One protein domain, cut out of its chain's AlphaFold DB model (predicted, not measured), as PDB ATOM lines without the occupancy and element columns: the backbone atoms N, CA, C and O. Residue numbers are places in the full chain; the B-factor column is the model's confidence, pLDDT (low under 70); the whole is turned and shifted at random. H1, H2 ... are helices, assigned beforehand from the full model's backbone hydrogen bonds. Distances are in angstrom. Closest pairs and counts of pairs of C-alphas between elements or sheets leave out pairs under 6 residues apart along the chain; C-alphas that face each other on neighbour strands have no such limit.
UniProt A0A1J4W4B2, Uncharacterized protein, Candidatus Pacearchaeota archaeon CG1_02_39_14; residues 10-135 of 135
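AT A GLANCE: This is residues 10 to 135 of the 135 residues of an uncharacterized protein of Candidatus Pacearchaeota archaeon CG1_02_39_14 (UniProt A0A1J4W4B2). Four helices run lengthwise in a rod: H4, the longest, lies in the middle, the hairpin of H1 and H2 packs on it, and H3 packs along another side of it. The unnamed loop of residues 87 to 101 lies at one end. The printed part has 126 residues, with four named helices in the order H1, H2, H3, H4 and no named strand; the class is all helix. It is only just compact, close to loose, with a radius of gyration of the C-alphas of 16.5 A, and spans 56 by 26 by 20 A.

HOW THE PARTS SIT: Start with H1, residues 10 to 28, and H2, residues 35 to 51: this helical hairpin touches, closest at the C-alphas of Ala 14 and Val 48, 6.3 A apart, with a shallow tilt of 12 degrees. H3, residues 58 to 86, is apart from H2 and near H1. H4, residues 102 to 134, is the hub and makes a bundle, a group of aligned helices, with H1 and H2. Its residues 105 to 116 touch H1, closest at the C-alphas of Gly 26 and Thr 109, 3.9 A apart. Its residues 112 to 124 touch H2, closest at the C-alphas of Gly 49 and Ala 120, 3.9 A apart. H3 and H4 form a helical hairpin, closest at the C-alphas of Ser 73 and Leu 110, 5.1 A apart, with a shallow tilt of 32 degrees, only just short of steep. In H1, H2 and H3 every O i to N i+4 pair is within hydrogen-bond range; in H4, 28 of 29 are.

IN THESE COORDINATES: Find C-alpha 10 at (-37.933, 21.391, 16.961); from there H1 runs 26.6 A. H2 is 24.6 A long. H3 starts at C-alpha 58, (-45.425, 30.186, 15.780), and runs 42.1 A. H4 runs 48.1 A to C-alpha 134 at (-57.903, 29.230, 27.361), with a kink of 28 degrees near residue 119.

THE WHOLE: Look at Val 98 and Arg 135 for the two C-alphas farthest apart, 58.1 A. The printed part has no cut, and the link from H3 to H4 is long. Mean pLDDT of the printed part is 82.1; residues 55 to 58 and 90 to 100 are among those under 70.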
ATOM      1  N   VAL A  10     -37.516  22.804  16.927       75.19
ATOM      2  CA  VAL A  10     -37.933  21.391  16.961       75.19
ATOM      3  C   VAL A  10     -39.173  21.143  16.097       75.19
ATOM      4  O   VAL A  10     -39.192  20.194  15.316       75.19
ATOM      5  N   SER A  11     -40.183  22.013  16.178       71.50
ATOM      6  CA  SER A  11     -41.419  21.895  15.392       71.50
ATOM      7  C   SER A  11     -41.176  22.187  13.911       71.50
ATOM      8  O   SER A  11     -41.637  21.437  13.050       71.50
ATOM      9  N   ALA A  12     -40.383  23.219  13.613       76.94
ATOM     10  CA  ALA A  12     -39.982  23.545  12.249       76.94
ATOM     11  C   ALA A  12     -39.198  22.394  11.592       76.94
ATOM     12  O   ALA A  12     -39.459  22.054  10.438       76.94
ATOM     13  N   TRP A  13     -38.284  21.754  12.328       82.62
ATOM     14  CA  TRP A  13     -37.536  20.595  11.835       82.62
ATOM     15  C   TRP A  13     -38.416  19.360  11.644       82.62
ATOM     16  O   TRP A  13     -38.294  18.699  10.615       82.62
ATOM     17  N   ALA A  14     -39.325  19.062  12.580       82.25
ATOM     18  CA  ALA A  14     -40.257  17.941  12.441       82.25
ATOM     19  C   ALA A  14     -41.142  18.092  11.192       82.25
ATOM     20  O   ALA A  14     -41.314  17.143  10.425       82.25
ATOM     21  N   PHE A  15     -41.641  19.306  10.946       82.94
ATOM     22  CA  PHE A  15     -42.408  19.623   9.747       82.94
ATOM     23  C   PHE A  15     -41.585  19.488   8.469       82.94
ATOM     24  O   PHE A  15     -42.012  18.818   7.529       82.94
ATOM     25  N   LEU A  16     -40.398  20.098   8.439       87.62
ATOM     26  CA  LEU A  16     -39.529  20.077   7.268       87.62
ATOM     27  C   LEU A  16     -39.132  18.644   6.895       87.62
ATOM     28  O   LEU A  16     -39.198  18.282   5.723       87.62
ATOM     29  N   ILE A  17     -38.777  17.816   7.883       88.94
ATOM     30  CA  ILE A  17     -38.472  16.397   7.668       88.94
ATOM     31  C   ILE A  17     -39.685  15.677   7.078       88.94
ATOM     32  O   ILE A  17     -39.537  14.956   6.095       88.94
ATOM     33  N   GLY A  18     -40.882  15.901   7.629       88.44
ATOM     34  CA  GLY A  18     -42.112  15.324   7.090       88.44
ATOM     35  C   GLY A  18     -42.331  15.697   5.621       88.44
ATOM     36  O   GLY A  18     -42.568  14.818   4.794       88.44
ATOM     37  N   VAL A  19     -42.191  16.979   5.278       90.19
ATOM     38  CA  VAL A  19     -42.341  17.474   3.898       90.19
ATOM     39  C   VAL A  19     -41.303  16.846   2.967       90.19
ATOM     40  O   VAL A  19     -41.661  16.375   1.890       90.19
ATOM     41  N   ILE A  20     -40.036  16.780   3.382       92.31
ATOM     42  CA  ILE A  20     -38.970  16.148   2.590       92.31
ATOM     43  C   ILE A  20     -39.261  14.659   2.376       92.31
ATOM     44  O   ILE A  20     -39.098  14.162   1.261       92.31
ATOM     45  N   LEU A  21     -39.734  13.949   3.406       90.31
ATOM     46  CA  LEU A  21     -40.132  12.546   3.285       90.31
ATOM     47  C   LEU A  21     -41.309  12.377   2.320       90.31
ATOM     48  O   LEU A  21     -41.256  11.501   1.461       90.31
ATOM     49  N   ALA A  22     -42.338  13.222   2.405       89.75
ATOM     50  CA  ALA A  22     -43.479  13.174   1.491       89.75
ATOM     51  C   ALA A  22     -43.064  13.445   0.035       89.75
ATOM     52  O   ALA A  22     -43.508  12.734  -0.867       89.75
ATOM     53  N   LEU A  23     -42.166  14.408  -0.197       91.12
ATOM     54  CA  LEU A  23     -41.594  14.666  -1.522       91.12
ATOM     55  C   LEU A  23     -40.795  13.465  -2.034       91.12
ATOM     56  O   LEU A  23     -41.018  13.015  -3.156       91.12
ATOM     57  N   GLY A  24     -39.901  12.919  -1.207       89.81
ATOM     58  CA  GLY A  24     -39.087  11.760  -1.561       89.81
ATOM     59  C   GLY A  24     -39.948  10.551  -1.914       89.81
ATOM     60  O   GLY A  24     -39.757   9.948  -2.965       89.81
ATOM     61  N   VAL A  25     -40.948  10.243  -1.089       88.81
ATOM     62  CA  VAL A  25     -41.876   9.137  -1.347       88.81
ATOM     63  C   VAL A  25     -42.714   9.395  -2.597       88.81
ATOM     64  O   VAL A  25     -42.861   8.493  -3.412       88.81
ATOM     65  N   GLY A  26     -43.213  10.614  -2.799       85.75
ATOM     66  CA  GLY A  26     -43.984  10.965  -3.990       85.75
ATOM     67  C   GLY A  26     -43.211  10.776  -5.299       85.75
ATOM     68  O   GLY A  26     -43.768  10.253  -6.262       85.75
ATOM     69  N   ILE A  27     -41.922  11.140  -5.321       86.81
ATOM     70  CA  ILE A  27     -41.047  10.954  -6.491       86.81
ATOM     71  C   ILE A  27     -40.692   9.471  -6.669       86.81
ATOM     72  O   ILE A  27     -40.832   8.926  -7.763       86.81
ATOM     73  N   LEU A  28     -40.256   8.808  -5.591       84.50
ATOM     74  CA  LEU A  28     -39.814   7.407  -5.611       84.50
ATOM     75  C   LEU A  28     -40.953   6.414  -5.847       84.50
ATOM     76  O   LEU A  28     -40.702   5.253  -6.151       84.50
ATOM     77  N   SER A  29     -42.203   6.847  -5.710       74.69
ATOM     78  CA  SER A  29     -43.363   5.996  -5.948       74.69
ATOM     79  C   SER A  29     -43.688   5.796  -7.432       74.69
ATOM     80  O   SER A  29     -44.666   5.110  -7.731       74.69
ATOM     81  N   PHE A  30     -42.913   6.391  -8.351       69.88
ATOM     82  CA  PHE A  30     -43.071   6.248  -9.806       69.88
ATOM     83  C   PHE A  30     -44.526   6.424 -10.277       69.88
ATOM     84  O   PHE A  30     -45.033   5.654 -11.086       69.88
ATOM     85  N   GLY A  31     -45.239   7.390  -9.689       63.88
ATOM     86  CA  GLY A  31     -46.632   7.685 -10.032       63.88
ATOM     87  C   GLY A  31     -47.695   6.729  -9.475       63.88
ATOM     88  O   GLY A  31     -48.884   7.028  -9.569       63.88
ATOM     89  N   LYS A  32     -47.307   5.620  -8.830       70.88
ATOM     90  CA  LYS A  32     -48.230   4.643  -8.227       70.88
ATOM     91  C   LYS A  32     -47.991   4.512  -6.732       70.88
ATOM     92  O   LYS A  32     -47.231   3.658  -6.280       70.88
ATOM     93  N   LEU A  33     -48.666   5.352  -5.953       67.62
ATOM     94  CA  LEU A  33     -48.627   5.284  -4.495       67.62
ATOM     95  C   LEU A  33     -49.398   4.060  -3.991       67.62
ATOM     96  O   LEU A  33     -50.602   3.924  -4.193       67.62
ATOM     97  N   ASN A  34     -48.679   3.156  -3.325       82.94
ATOM     98  CA  ASN A  34     -49.263   1.977  -2.698       82.94
ATOM     99  C   ASN A  34     -50.176   2.407  -1.525       82.94
ATOM    100  O   ASN A  34     -49.734   3.206  -0.692       82.94
ATOM    101  N   PRO A  35     -51.404   1.864  -1.396       84.81
ATOM    102  CA  PRO A  35     -52.294   2.119  -0.257       84.81
ATOM    103  C   PRO A  35     -51.629   1.984   1.121       84.81
ATOM    104  O   PRO A  35     -51.942   2.739   2.040       84.81
ATOM    105  N   PHE A  36     -50.667   1.069   1.271       87.31
ATOM    106  CA  PHE A  36     -49.908   0.924   2.515       87.31
ATOM    107  C   PHE A  36     -49.011   2.138   2.808       87.31
ATOM    108  O   PHE A  36     -48.984   2.626   3.936       87.31
ATOM    109  N   ILE A  37     -48.315   2.664   1.795       86.75
ATOM    110  CA  ILE A  37     -47.463   3.860   1.918       86.75
ATOM    111  C   ILE A  37     -48.322   5.082   2.251       86.75
ATOM    112  O   ILE A  37     -47.952   5.887   3.105       86.75
ATOM    113  N   PHE A  38     -49.500   5.180   1.634       84.62
ATOM    114  CA  PHE A  38     -50.485   6.204   1.964       84.62
ATOM    115  C   PHE A  38     -50.876   6.200   3.439       84.62
ATOM    116  O   PHE A  38     -50.881   7.255   4.071       84.62
ATOM    117  N   GLY A  39     -51.167   5.020   3.995       89.31
ATOM    118  CA  GLY A  39     -51.476   4.878   5.416       89.31
ATOM    119  C   GLY A  39     -50.330   5.361   6.308       89.31
ATOM    120  O   GLY A  39     -50.565   6.088   7.272       89.31
ATOM    121  N   ILE A  40     -49.085   5.031   5.951       90.81
ATOM    122  CA  ILE A  40     -47.896   5.464   6.700       90.81
ATOM    123  C   ILE A  40     -47.748   6.990   6.667       90.81
ATOM    124  O   ILE A  40     -47.558   7.598   7.718       90.81
ATOM    125  N   ILE A  41     -47.868   7.621   5.494       90.75
ATOM    126  CA  ILE A  41     -47.762   9.085   5.357       90.75
ATOM    127  C   ILE A  41     -48.849   9.790   6.172       90.75
ATOM    128  O   ILE A  41     -48.567  10.768   6.860       90.75
ATOM    129  N   LEU A  42     -50.079   9.278   6.129       92.56
ATOM    130  CA  LEU A  42     -51.197   9.843   6.876       92.56
ATOM    131  C   LEU A  42     -50.957   9.784   8.393       92.56
ATOM    132  O   LEU A  42     -51.159  10.776   9.096       92.56
ATOM    133  N   VAL A  43     -50.466   8.646   8.895       93.44
ATOM    134  CA  VAL A  43     -50.097   8.491  10.311       93.44
ATOM    135  C   VAL A  43     -48.931   9.411  10.676       93.44
ATOM    136  O   VAL A  43     -48.985  10.073  11.711       93.44
ATOM    137  N   LEU A  44     -47.911   9.525   9.820       91.38
ATOM    138  CA  LEU A  44     -46.810  10.472  10.019       91.38
ATOM    139  C   LEU A  44     -47.310  11.918  10.085       91.38
ATOM    140  O   LEU A  44     -46.853  12.673  10.938       91.38
ATOM    141  N   GLY A  45     -48.274  12.295   9.248       91.06
ATOM    142  CA  GLY A  45     -48.896  13.617   9.280       91.06
ATOM    143  C   GLY A  45     -49.576  13.911  10.618       91.06
ATOM    144  O   GLY A  45     -49.335  14.959  11.219       91.06
ATOM    145  N   LEU A  46     -50.358  12.961  11.142       92.75
ATOM    146  CA  LEU A  46     -50.965  13.082  12.476       92.75
ATOM    147  C   LEU A  46     -49.910  13.226  13.578       92.75
ATOM    148  O   LEU A  46     -50.038  14.090  14.447       92.75
ATOM    149  N   ILE A  47     -48.859  12.407  13.518       91.00
ATOM    150  CA  ILE A  47     -47.750  12.441  14.474       91.00
ATOM    151  C   ILE A  47     -47.073  13.818  14.446       91.00
ATOM    152  O   ILE A  47     -46.956  14.464  15.486       91.00
ATOM    153  N   VAL A  48     -46.684  14.301  13.263       88.56
ATOM    154  CA  VAL A  48     -46.044  15.615  13.088       88.56
ATOM    155  C   VAL A  48     -46.940  16.732  13.623       88.56
ATOM    156  O   VAL A  48     -46.467  17.572  14.386       88.56
ATOM    157  N   GLY A  49     -48.235  16.713  13.294       86.81
ATOM    158  CA  GLY A  49     -49.212  17.678  13.807       86.81
ATOM    159  C   GLY A  49     -49.294  17.696  15.335       86.81
ATOM    160  O   GLY A  49     -49.381  18.759  15.954       86.81
ATOM    161  N   PHE A  50     -49.218  16.524  15.965       85.62
ATOM    162  CA  PHE A  50     -49.269  16.407  17.419       85.62
ATOM    163  C   PHE A  50     -48.007  16.948  18.103       85.62
ATOM    164  O   PHE A  50     -48.122  17.637  19.123       85.62
ATOM    165  N   PHE A  51     -46.828  16.692  17.527       80.06
ATOM    166  CA  PHE A  51     -45.531  17.139  18.050       80.06
ATOM    167  C   PHE A  51     -45.308  18.655  17.972       80.06
ATOM    168  O   PHE A  51     -44.428  19.183  18.654       80.06
ATOM    169  N   ILE A  52     -46.098  19.377  17.177       79.75
ATOM    170  CA  ILE A  52     -46.005  20.833  17.099       79.75
ATOM    171  C   ILE A  52     -46.550  21.445  18.388       79.75
ATOM    172  O   ILE A  52     -47.733  21.304  18.717       79.75
ATOM    173  N   ASN A  53     -45.672  22.125  19.125       76.00
ATOM    174  CA  ASN A  53     -46.068  22.928  20.270       76.00
ATOM    175  C   ASN A  53     -46.724  24.226  19.785       76.00
ATOM    176  O   ASN A  53     -46.207  24.895  18.892       76.00
ATOM    177  N   VAL A  54     -47.882  24.546  20.350       70.06
ATOM    178  CA  VAL A  54     -48.766  25.607  19.856       70.06
ATOM    179  C   VAL A  54     -48.676  26.782  20.815       70.06
ATOM    180  O   VAL A  54     -49.615  27.095  21.532       70.06
ATOM    181  N   GLU A  55     -47.488  27.370  20.881       67.56
ATOM    182  CA  GLU A  55     -47.237  28.595  21.634       67.56
ATOM    183  C   GLU A  55     -47.443  29.782  20.675       67.56
ATOM    184  O   GLU A  55     -46.944  29.779  19.546       67.56
ATOM    185  N   ASP A  56     -48.280  30.742  21.080       62.59
ATOM    186  CA  ASP A  56     -49.208  31.495  20.208       62.59
ATOM    187  C   ASP A  56     -48.621  32.207  18.969       62.59
ATOM    188  O   ASP A  56     -49.361  32.505  18.029       62.59
ATOM    189  N   ARG A  57     -47.314  32.495  18.912       63.03
ATOM    190  CA  ARG A  57     -46.710  33.205  17.767       63.03
ATOM    191  C   ARG A  57     -46.335  32.312  16.586       63.03
ATOM    192  O   ARG A  57     -46.394  32.776  15.447       63.03
ATOM    193  N   ASP A  58     -46.001  31.048  16.824       68.06
ATOM    194  CA  ASP A  58     -45.425  30.186  15.780       68.06
ATOM    195  C   ASP A  58     -46.454  29.281  15.099       68.06
ATOM    196  O   ASP A  58     -46.306  28.931  13.925       68.06
ATOM    197  N   ALA A  59     -47.566  29.005  15.782       77.31
ATOM    198  CA  ALA A  59     -48.702  28.287  15.215       77.31
ATOM    199  C   ALA A  59     -49.288  28.998  13.986       77.31
ATOM    200  O   ALA A  59     -49.637  28.353  13.001       77.31
ATOM    201  N   HIS A  60     -49.359  30.330  14.016       81.75
ATOM    202  CA  HIS A  60     -49.921  31.116  12.921       81.75
ATOM    203  C   HIS A  60     -49.055  31.034  11.654       81.75
ATOM    204  O   HIS A  60     -49.559  30.727  10.574       81.75
ATOM    205  N   SER A  61     -47.739  31.227  11.785       83.12
ATOM    206  CA  SER A  61     -46.788  31.119  10.669       83.12
ATOM    207  C   SER A  61     -46.768  29.709  10.073       83.12
ATOM    208  O   SER A  61     -46.766  29.549   8.850       83.12
ATOM    209  N   PHE A  62     -46.815  28.682  10.929       83.00
ATOM    210  CA  PHE A  62     -46.920  27.289  10.505       83.00
ATOM    211  C   PHE A  62     -48.208  27.022   9.720       83.00
ATOM    212  O   PHE A  62     -48.166  26.433   8.636       83.00
ATOM    213  N   LEU A  63     -49.356  27.451  10.254       88.06
ATOM    214  CA  LEU A  63     -50.654  27.234   9.621       88.06
ATOM    215  C   LEU A  63     -50.727  27.943   8.268       88.06
ATOM    216  O   LEU A  63     -51.172  27.337   7.303       88.06
ATOM    217  N   LEU A  64     -50.207  29.166   8.145       89.69
ATOM    218  CA  LEU A  64     -50.165  29.865   6.857       89.69
ATOM    219  C   LEU A  64     -49.294  29.141   5.823       89.69
ATOM    220  O   LEU A  64     -49.735  28.923   4.694       89.69
ATOM    221  N   ALA A  65     -48.078  28.737   6.204       89.12
ATOM    222  CA  ALA A  65     -47.177  28.017   5.306       89.12
ATOM    223  C   ALA A  65     -47.796  26.689   4.846       89.12
ATOM    224  O   ALA A  65     -47.880  26.412   3.650       89.12
ATOM    225  N   SER A  66     -48.291  25.892   5.786       89.31
ATOM    226  CA  SER A  66     -48.884  24.587   5.497       89.31
ATOM    227  C   SER A  66     -50.179  24.689   4.684       89.31
ATOM    228  O   SER A  66     -50.315  23.977   3.690       89.31
ATOM    229  N   VAL A  67     -51.081  25.617   5.014       92.69
ATOM    230  CA  VAL A  67     -52.302  25.870   4.233       92.69
ATOM    231  C   VAL A  67     -51.958  26.329   2.817       92.69
ATOM    232  O   VAL A  67     -52.564  25.837   1.867       92.69
ATOM    233  N   SER A  68     -50.952  27.193   2.637       94.56
ATOM    234  CA  SER A  68     -50.528  27.606   1.291       94.56
ATOM    235  C   SER A  68     -50.060  26.421   0.439       94.56
ATOM    236  O   SER A  68     -50.469  26.298  -0.715       94.56
ATOM    237  N   ILE A  69     -49.288  25.494   1.017       93.38
ATOM    238  CA  ILE A  69     -48.817  24.296   0.310       93.38
ATOM    239  C   ILE A  69     -49.990  23.371  -0.017       93.38
ATOM    240  O   ILE A  69     -50.053  22.840  -1.126       93.38
ATOM    241  N   VAL A  70     -50.937  23.201   0.910       94.50
ATOM    242  CA  VAL A  70     -52.151  22.400   0.684       94.50
ATOM    243  C   VAL A  70     -52.972  22.980  -0.469       94.50
ATOM    244  O   VAL A  70     -53.355  22.240  -1.373       94.50
ATOM    245  N   ILE A  71     -53.178  24.299  -0.495       94.75
ATOM    246  CA  ILE A  71     -53.920  24.976  -1.566       94.75
ATOM    247  C   ILE A  71     -53.207  24.814  -2.908       94.75
ATOM    248  O   ILE A  71     -53.837  24.401  -3.880       94.75
ATOM    249  N   VAL A  72     -51.902  25.097  -2.973       94.81
ATOM    250  CA  VAL A  72     -51.120  24.975  -4.215       94.81
ATOM    251  C   VAL A  72     -51.125  23.534  -4.722       94.81
ATOM    252  O   VAL A  72     -51.305  23.307  -5.918       94.81
ATOM    253  N   SER A  73     -50.997  22.555  -3.826       93.62
ATOM    254  CA  SER A  73     -50.995  21.137  -4.198       93.62
ATOM    255  C   SER A  73     -52.352  20.694  -4.737       93.62
ATOM    256  O   SER A  73     -52.426  20.069  -5.794       93.62
ATOM    257  N   PHE A  74     -53.437  21.069  -4.059       92.25
ATOM    258  CA  PHE A  74     -54.796  20.764  -4.501       92.25
ATOM    259  C   PHE A  74     -55.140  21.442  -5.836       92.25
ATOM    260  O   PHE A  74     -55.651  20.795  -6.757       92.25
ATOM    261  N   ALA A  75     -54.823  22.731  -5.970       93.12
ATOM    262  CA  ALA A  75     -55.051  23.490  -7.196       93.12
ATOM    263  C   ALA A  75     -54.216  22.946  -8.366       93.12
ATOM    264  O   ALA A  75     -54.727  22.828  -9.481       93.12
ATOM    265  N   GLY A  76     -52.961  22.564  -8.111       89.81
ATOM    266  CA  GLY A  76     -52.071  21.958  -9.099       89.81
ATOM    267  C   GLY A  76     -52.615  20.638  -9.649       89.81
ATOM    268  O   GLY A  76     -52.704  20.481 -10.866       89.81
ATOM    269  N   ILE A  77     -53.059  19.727  -8.773       88.44
ATOM    270  CA  ILE A  77     -53.669  18.449  -9.188       88.44
ATOM    271  C   ILE A  77     -54.939  18.694 -10.008       88.44
ATOM    272  O   ILE A  77     -55.094  18.122 -11.086       88.44
ATOM    273  N   SER A  78     -55.821  19.572  -9.524       87.56
ATOM    274  CA  SER A  78     -57.091  19.883 -10.192       87.56
ATOM    275  C   SER A  78     -56.866  20.472 -11.590       87.56
ATOM    276  O   SER A  78     -57.515  20.074 -12.554       87.56
ATOM    277  N   SER A  79     -55.898  21.384 -11.721       86.12
ATOM    278  CA  SER A  79     -55.540  22.006 -13.002       86.12
ATOM    279  C   SER A  79     -54.955  20.989 -13.985       86.12
ATOM    280  O   SER A  79     -55.325  20.989 -15.159       86.12
ATOM    281  N   LEU A  80     -54.090  20.092 -13.501       83.50
ATOM    282  CA  LEU A  80     -53.504  19.031 -14.315       83.50
ATOM    283  C   LEU A  80     -54.575  18.041 -14.798       83.50
ATOM    284  O   LEU A  80     -54.626  17.727 -15.983       83.50
ATOM    285  N   GLN A  81     -55.484  17.611 -13.920       79.50
ATOM    286  CA  GLN A  81     -56.585  16.711 -14.278       79.50
ATOM    287  C   GLN A  81     -57.535  17.335 -15.312       79.50
ATOM    288  O   GLN A  81     -57.952  16.659 -16.257       79.50
ATOM    289  N   ASN A  82     -57.840  18.628 -15.175       80.56
ATOM    290  CA  ASN A  82     -58.662  19.358 -16.141       80.56
ATOM    291  C   ASN A  82     -57.985  19.442 -17.517       80.56
ATOM    292  O   ASN A  82     -58.646  19.222 -18.531       80.56
ATOM    293  N   LEU A  83     -56.674  19.702 -17.559       78.62
ATOM    294  CA  LEU A  83     -55.906  19.742 -18.807       78.62
ATOM    295  C   LEU A  83     -55.909  18.384 -19.526       78.62
ATOM    296  O   LEU A  83     -56.109  18.324 -20.736       78.62
ATOM    297  N   ILE A  84     -55.734  17.296 -18.777       74.31
ATOM    298  CA  ILE A  84     -55.720  15.923 -19.305       74.31
ATOM    299  C   ILE A  84     -57.087  15.547 -19.877       74.31
ATOM    300  O   ILE A  84     -57.177  15.034 -20.992       74.31
ATOM    301  N   THR A  85     -58.150  15.873 -19.137       75.62
ATOM    302  CA  THR A  85     -59.532  15.629 -19.567       75.62
ATOM    303  C   THR A  85     -59.863  16.429 -20.830       75.62
ATOM    304  O   THR A  85     -60.472  15.897 -21.755       75.62
ATOM    305  N   PHE A  86     -59.423  17.691 -20.909       75.19
ATOM    306  CA  PHE A  86     -59.599  18.541 -22.090       75.19
ATOM    307  C   PHE A  86     -58.854  18.007 -23.321       75.19
ATOM    308  O   PHE A  86     -59.370  18.076 -24.434       75.19
ATOM    309  N   ALA A  87     -57.667  17.434 -23.129       74.19
ATOM    310  CA  ALA A  87     -56.871  16.843 -24.200       74.19
ATOM    311  C   ALA A  87     -57.382  15.457 -24.666       74.19
ATOM    312  O   ALA A  87     -56.780  14.851 -25.550       74.19
ATOM    313  N   GLY A  88     -58.493  14.953 -24.108       68.31
ATOM    314  CA  GLY A  88     -59.115  13.687 -24.512       68.31
ATOM    315  C   GLY A  88     -58.387  12.430 -24.022       68.31
ATOM    316  O   GLY A  88     -58.710  11.327 -24.466       68.31
ATOM    317  N   LEU A  89     -57.422  12.577 -23.109       71.69
ATOM    318  CA  LEU A  89     -56.723  11.461 -22.473       71.69
ATOM    319  C   LEU A  89     -57.574  10.897 -21.324       71.69
ATOM    320  O   LEU A  89     -58.262  11.640 -20.621       71.69
ATOM    321  N   ARG A  90     -57.561   9.571 -21.136       62.06
ATOM    322  CA  ARG A  90     -58.468   8.880 -20.199       62.06
ATOM    323  C   ARG A  90     -57.920   8.817 -18.772       62.06
ATOM    324  O   ARG A  90     -58.668   8.463 -17.859       62.06
ATOM    325  N   GLY A  91     -56.666   9.208 -18.558       60.84
ATOM    326  CA  GLY A  91     -56.058   9.310 -17.239       60.84
ATOM    327  C   GLY A  91     -54.720  10.048 -17.231       60.84
ATOM    328  O   GLY A  91     -54.104  10.288 -18.265       60.84
ATOM    329  N   ILE A  92     -54.252  10.385 -16.023       59.97
ATOM    330  CA  ILE A  92     -52.929  10.994 -15.772       59.97
ATOM    331  C   ILE A  92     -51.785  10.063 -16.204       59.97
ATOM    332  O   ILE A  92     -50.700  10.527 -16.547       59.97
ATOM    333  N   THR A  93     -52.063   8.762 -16.251       55.00
ATOM    334  CA  THR A  93     -51.167   7.705 -16.731       55.00
ATOM    335  C   THR A  93     -50.916   7.753 -18.235       55.00
ATOM    336  O   THR A  93     -49.929   7.193 -18.687       55.00
ATOM    337  N   ASP A  94     -51.769   8.431 -19.008       53.28
ATOM    338  CA  ASP A  94     -51.675   8.440 -20.474       53.28
ATOM    339  C   ASP A  94     -50.877   9.649 -20.999       53.28
ATOM    340  O   ASP A  94     -50.657   9.778 -22.203       53.28
ATOM    341  N   VAL A  95     -50.440  10.560 -20.113       57.72
ATOM    342  CA  VAL A  95     -49.582  11.703 -20.470       57.72
ATOM    343  C   VAL A  95     -48.150  11.206 -20.658       57.72
ATOM    344  O   VAL A  95     -47.271  11.402 -19.817       57.72
ATOM    345  N   GLU A  96     -47.937  10.523 -21.774       55.34
ATOM    346  CA  GLU A  96     -46.661   9.938 -22.153       55.34
ATOM    347  C   GLU A  96     -45.859  10.957 -22.978       55.34
ATOM    348  O   GLU A  96     -45.898  11.003 -24.207       55.34
ATOM    349  N   LEU A  97     -45.132  11.834 -22.286       51.22
ATOM    350  CA  LEU A  97     -44.101  12.669 -22.901       51.22
ATOM    351  C   LEU A  97     -42.768  11.934 -22.742       51.22
ATOM    352  O   LEU A  97     -42.185  11.918 -21.662       51.22
ATOM    353  N   VAL A  98     -42.282  11.323 -23.829       53.00
ATOM    354  CA  VAL A  98     -40.964  10.652 -23.880       53.00
ATOM    355  C   VAL A  98     -40.863   9.454 -22.911       53.00
ATOM    356  O   VAL A  98     -39.884   9.310 -22.187       53.00
ATOM    357  N   GLY A  99     -41.890   8.595 -22.847       54.75
ATOM    358  CA  GLY A  99     -41.866   7.361 -22.036       54.75
ATOM    359  C   GLY A  99     -41.769   7.575 -20.517       54.75
ATOM    360  O   GLY A  99     -41.531   6.629 -19.768       54.75
ATOM    361  N   LEU A 100     -41.936   8.817 -20.053       58.81
ATOM    362  CA  LEU A 100     -42.020   9.189 -18.647       58.81
ATOM    363  C   LEU A 100     -43.440   9.682 -18.370       58.81
ATOM    364  O   LEU A 100     -43.889  10.665 -18.960       58.81
ATOM    365  N   GLU A 101     -44.130   9.032 -17.433       71.94
ATOM    366  CA  GLU A 101     -45.431   9.472 -16.913       71.94
ATOM    367  C   GLU A 101     -45.252  10.723 -16.025       71.94
ATOM    368  O   GLU A 101     -45.512  10.698 -14.822       71.94
ATOM    369  N   ILE A 102     -44.757  11.833 -16.587       74.44
ATOM    370  CA  ILE A 102     -44.434  13.078 -15.857       74.44
ATOM    371  C   ILE A 102     -45.642  13.550 -15.038       74.44
ATOM    372  O   ILE A 102     -45.493  13.968 -13.887       74.44
ATOM    373  N   GLY A 103     -46.847  13.413 -15.603       73.31
ATOM    374  CA  GLY A 103     -48.095  13.697 -14.903       73.31
ATOM    375  C   GLY A 103     -48.250  12.872 -13.626       73.31
ATOM    376  O   GLY A 103     -48.597  13.421 -12.585       73.31
ATOM    377  N   ALA A 104     -47.918  11.582 -13.665       77.75
ATOM    378  CA  ALA A 104     -48.031  10.699 -12.513       77.75
ATOM    379  C   ALA A 104     -47.013  11.044 -11.411       77.75
ATOM    380  O   ALA A 104     -47.362  10.999 -10.233       77.75
ATOM    381  N   TYR A 105     -45.792  11.477 -11.752       83.19
ATOM    382  CA  TYR A 105     -44.820  11.956 -10.753       83.19
ATOM    383  C   TYR A 105     -45.271  13.253 -10.075       83.19
ATOM    384  O   TYR A 105     -45.205  13.380  -8.848       83.19
ATOM    385  N   ILE A 106     -45.756  14.222 -10.858       85.19
ATOM    386  CA  ILE A 106     -46.258  15.490 -10.315       85.19
ATOM    387  C   ILE A 106     -47.482  15.220  -9.438       85.19
ATOM    388  O   ILE A 106     -47.526  15.648  -8.288       85.19
ATOM    389  N   THR A 107     -48.456  14.449  -9.920       85.62
ATOM    390  CA  THR A 107     -49.637  14.122  -9.117       85.62
ATOM    391  C   THR A 107     -49.265  13.319  -7.876       85.62
ATOM    392  O   THR A 107     -49.738  13.652  -6.796       85.62
ATOM    393  N   GLY A 108     -48.384  12.322  -7.982       87.62
ATOM    394  CA  GLY A 108     -47.930  11.518  -6.847       87.62
ATOM    395  C   GLY A 108     -47.257  12.357  -5.759       87.62
ATOM    396  O   GLY A 108     -47.573  12.210  -4.580       87.62
ATOM    397  N   THR A 109     -46.390  13.296  -6.138       89.69
ATOM    398  CA  THR A 109     -45.750  14.217  -5.181       89.69
ATOM    399  C   THR A 109     -46.740  15.154  -4.507       89.69
ATOM    400  O   THR A 109     -46.746  15.248  -3.278       89.69
ATOM    401  N   LEU A 110     -47.622  15.798  -5.273       91.31
ATOM    402  CA  LEU A 110     -48.640  16.690  -4.715       91.31
ATOM    403  C   LEU A 110     -49.618  15.935  -3.803       91.31
ATOM    404  O   LEU A 110     -49.989  16.427  -2.740       91.31
ATOM    405  N   VAL A 111     -49.994  14.712  -4.175       91.25
ATOM    406  CA  VAL A 111     -50.870  13.852  -3.376       91.25
ATOM    407  C   VAL A 111     -50.182  13.398  -2.083       91.25
ATOM    408  O   VAL A 111     -50.801  13.443  -1.019       91.25
ATOM    409  N   ALA A 112     -48.902  13.018  -2.129       91.62
ATOM    410  CA  ALA A 112     -48.137  12.673  -0.930       91.62
ATOM    411  C   ALA A 112     -48.028  13.863   0.042       91.62
ATOM    412  O   ALA A 112     -48.196  13.688   1.252       91.62
ATOM    413  N   LEU A 113     -47.820  15.079  -0.481       93.19
ATOM    414  CA  LEU A 113     -47.840  16.308   0.318       93.19
ATOM    415  C   LEU A 113     -49.197  16.527   0.989       93.19
ATOM    416  O   LEU A 113     -49.243  16.766   2.193       93.19
ATOM    417  N   LEU A 114     -50.300  16.409   0.244       93.69
ATOM    418  CA  LEU A 114     -51.647  16.553   0.801       93.69
ATOM    419  C   LEU A 114     -51.915  15.536   1.916       93.69
ATOM    420  O   LEU A 114     -52.414  15.904   2.978       93.69
ATOM    421  N   MET A 115     -51.532  14.278   1.710       92.62
ATOM    422  CA  MET A 115     -51.767  13.205   2.681       92.62
ATOM    423  C   MET A 115     -51.000  13.392   3.990       92.62
ATOM    424  O   MET A 115     -51.491  12.991   5.042       92.62
ATOM    425  N   LEU A 116     -49.826  14.023   3.948       94.06
ATOM    426  CA  LEU A 116     -49.086  14.396   5.153       94.06
ATOM    427  C   LEU A 116     -49.672  15.662   5.802       94.06
ATOM    428  O   LEU A 116     -49.881  15.719   7.015       94.06
ATOM    429  N   LEU A 117     -49.899  16.702   4.998       93.44
ATOM    430  CA  LEU A 117     -50.163  18.054   5.485       93.44
ATOM    431  C   LEU A 117     -51.597  18.242   5.972       93.44
ATOM    432  O   LEU A 117     -51.804  18.937   6.962       93.44
ATOM    433  N   ILE A 118     -52.591  17.624   5.334       94.81
ATOM    434  CA  ILE A 118     -53.994  17.758   5.746       94.81
ATOM    435  C   ILE A 118     -54.193  17.311   7.206       94.81
ATOM    436  O   ILE A 118     -54.627  18.134   8.016       94.81
ATOM    437  N   PRO A 119     -53.844  16.075   7.613       93.38
ATOM    438  CA  PRO A 119     -54.009  15.671   9.007       93.38
ATOM    439  C   PRO A 119     -53.139  16.495   9.967       93.38
ATOM    440  O   PRO A 119     -53.607  16.856  11.047       93.38
ATOM    441  N   ALA A 120     -51.910  16.850   9.574       92.38
ATOM    442  CA  ALA A 120     -51.026  17.665  10.407       92.38
ATOM    443  C   ALA A 120     -51.620  19.054  10.697       92.38
ATOM    444  O   ALA A 120     -51.648  19.500  11.845       92.38
ATOM    445  N   THR A 121     -52.127  19.730   9.665       91.75
ATOM    446  CA  THR A 121     -52.713  21.072   9.783       91.75
ATOM    447  C   THR A 121     -53.995  21.074  10.595       91.75
ATOM    448  O   THR A 121     -54.164  21.968  11.422       91.75
ATOM    449  N   ILE A 122     -54.857  20.065  10.433       92.88
ATOM    450  CA  ILE A 122     -56.078  19.920  11.235       92.88
ATOM    451  C   ILE A 122     -55.731  19.835  12.725       92.88
ATOM    452  O   ILE A 122     -56.290  20.583  13.529       92.88
ATOM    453  N   VAL A 123     -54.780  18.972  13.101       91.75
ATOM    454  CA  VAL A 123     -54.375  18.810  14.508       91.75
ATOM    455  C   VAL A 123     -53.842  20.124  15.082       91.75
ATOM    456  O   VAL A 123     -54.245  20.531  16.174       91.75
ATOM    457  N   VAL A 124     -52.976  20.822  14.346       89.38
ATOM    458  CA  VAL A 124     -52.398  22.094  14.804       89.38
ATOM    459  C   VAL A 124     -53.452  23.195  14.897       89.38
ATOM    460  O   VAL A 124     -53.460  23.943  15.875       89.38
ATOM    461  N   ALA A 125     -54.369  23.280  13.933       90.38
ATOM    462  CA  ALA A 125     -55.446  24.266  13.934       90.38
ATOM    463  C   ALA A 125     -56.371  24.087  15.147       90.38
ATOM    464  O   ALA A 125     -56.693  25.062  15.826       90.38
ATOM    465  N   VAL A 126     -56.733  22.841  15.470       91.19
ATOM    466  CA  VAL A 126     -57.555  22.526  16.648       91.19
ATOM    467  C   VAL A 126     -56.823  22.882  17.942       91.19
ATOM    468  O   VAL A 126     -57.392  23.551  18.804       91.19
ATOM    469  N   LYS A 127     -55.547  22.501  18.083       87.94
ATOM    470  CA  LYS A 127     -54.740  22.871  19.260       87.94
ATOM    471  C   LYS A 127     -54.612  24.395  19.410       87.94
ATOM    472  O   LYS A 127     -54.674  24.898  20.528       87.94
ATOM    473  N   SER A 128     -54.488  25.121  18.298       87.19
ATOM    474  CA  SER A 128     -54.418  26.590  18.276       87.19
ATOM    475  C   SER A 128     -55.722  27.229  18.755       87.19
ATOM    476  O   SER A 128     -55.700  28.099  19.623       87.19
ATOM    477  N   LEU A 129     -56.869  26.726  18.286       87.50
ATOM    478  CA  LEU A 129     -58.190  27.159  18.757       87.50
ATOM    479  C   LEU A 129     -58.348  27.005  20.277       87.50
ATOM    480  O   LEU A 129     -58.814  27.930  20.940       87.50
ATOM    481  N   PHE A 130     -57.924  25.870  20.842       86.69
ATOM    482  CA  PHE A 130     -57.983  25.654  22.292       86.69
ATOM    483  C   PHE A 130     -57.009  26.541  23.082       86.69
ATOM    484  O   PHE A 130     -57.339  26.918  24.205       86.69
ATOM    485  N   SER A 131     -55.845  26.894  22.521       84.19
ATOM    486  CA  SER A 131     -54.920  27.860  23.143       84.19
ATOM    487  C   SER A 131     -55.578  29.231  23.297       84.19
ATOM    488  O   SER A 131     -55.585  29.805  24.386       84.19
ATOM    489  N   ILE A 132     -56.211  29.711  22.222       83.56
ATOM    490  CA  ILE A 132     -56.909  31.000  22.201       83.56
ATOM    491  C   ILE A 132     -58.072  31.002  23.197       83.56
ATOM    492  O   ILE A 132     -58.228  31.968  23.931       83.56
ATOM    493  N   ALA A 133     -58.855  29.922  23.260       82.56
ATOM    494  CA  ALA A 133     -60.007  29.816  24.159       82.56
ATOM    495  C   ALA A 133     -59.640  29.700  25.653       82.56
ATOM    496  O   ALA A 133     -60.507  29.871  26.506       82.56
ATOM    497  N   LYS A 134     -58.388  29.349  25.975       78.50
ATOM    498  CA  LYS A 134     -57.903  29.230  27.361       78.50
ATOM    499  C   LYS A 134     -57.374  30.560  27.917       78.50
ATOM    500  O   LYS A 134     -57.156  30.649  29.126       78.50
ATOM    501  N   ARG A 135     -57.139  31.551  27.052       55.69
ATOM    502  CA  ARG A 135     -56.840  32.940  27.424       55.69
ATOM    503  C   ARG A 135     -58.129  33.716  27.663       55.69
ATOM    504  O   ARG A 135     -58.092  34.580  28.564       55.69
TER     505      ARG A 135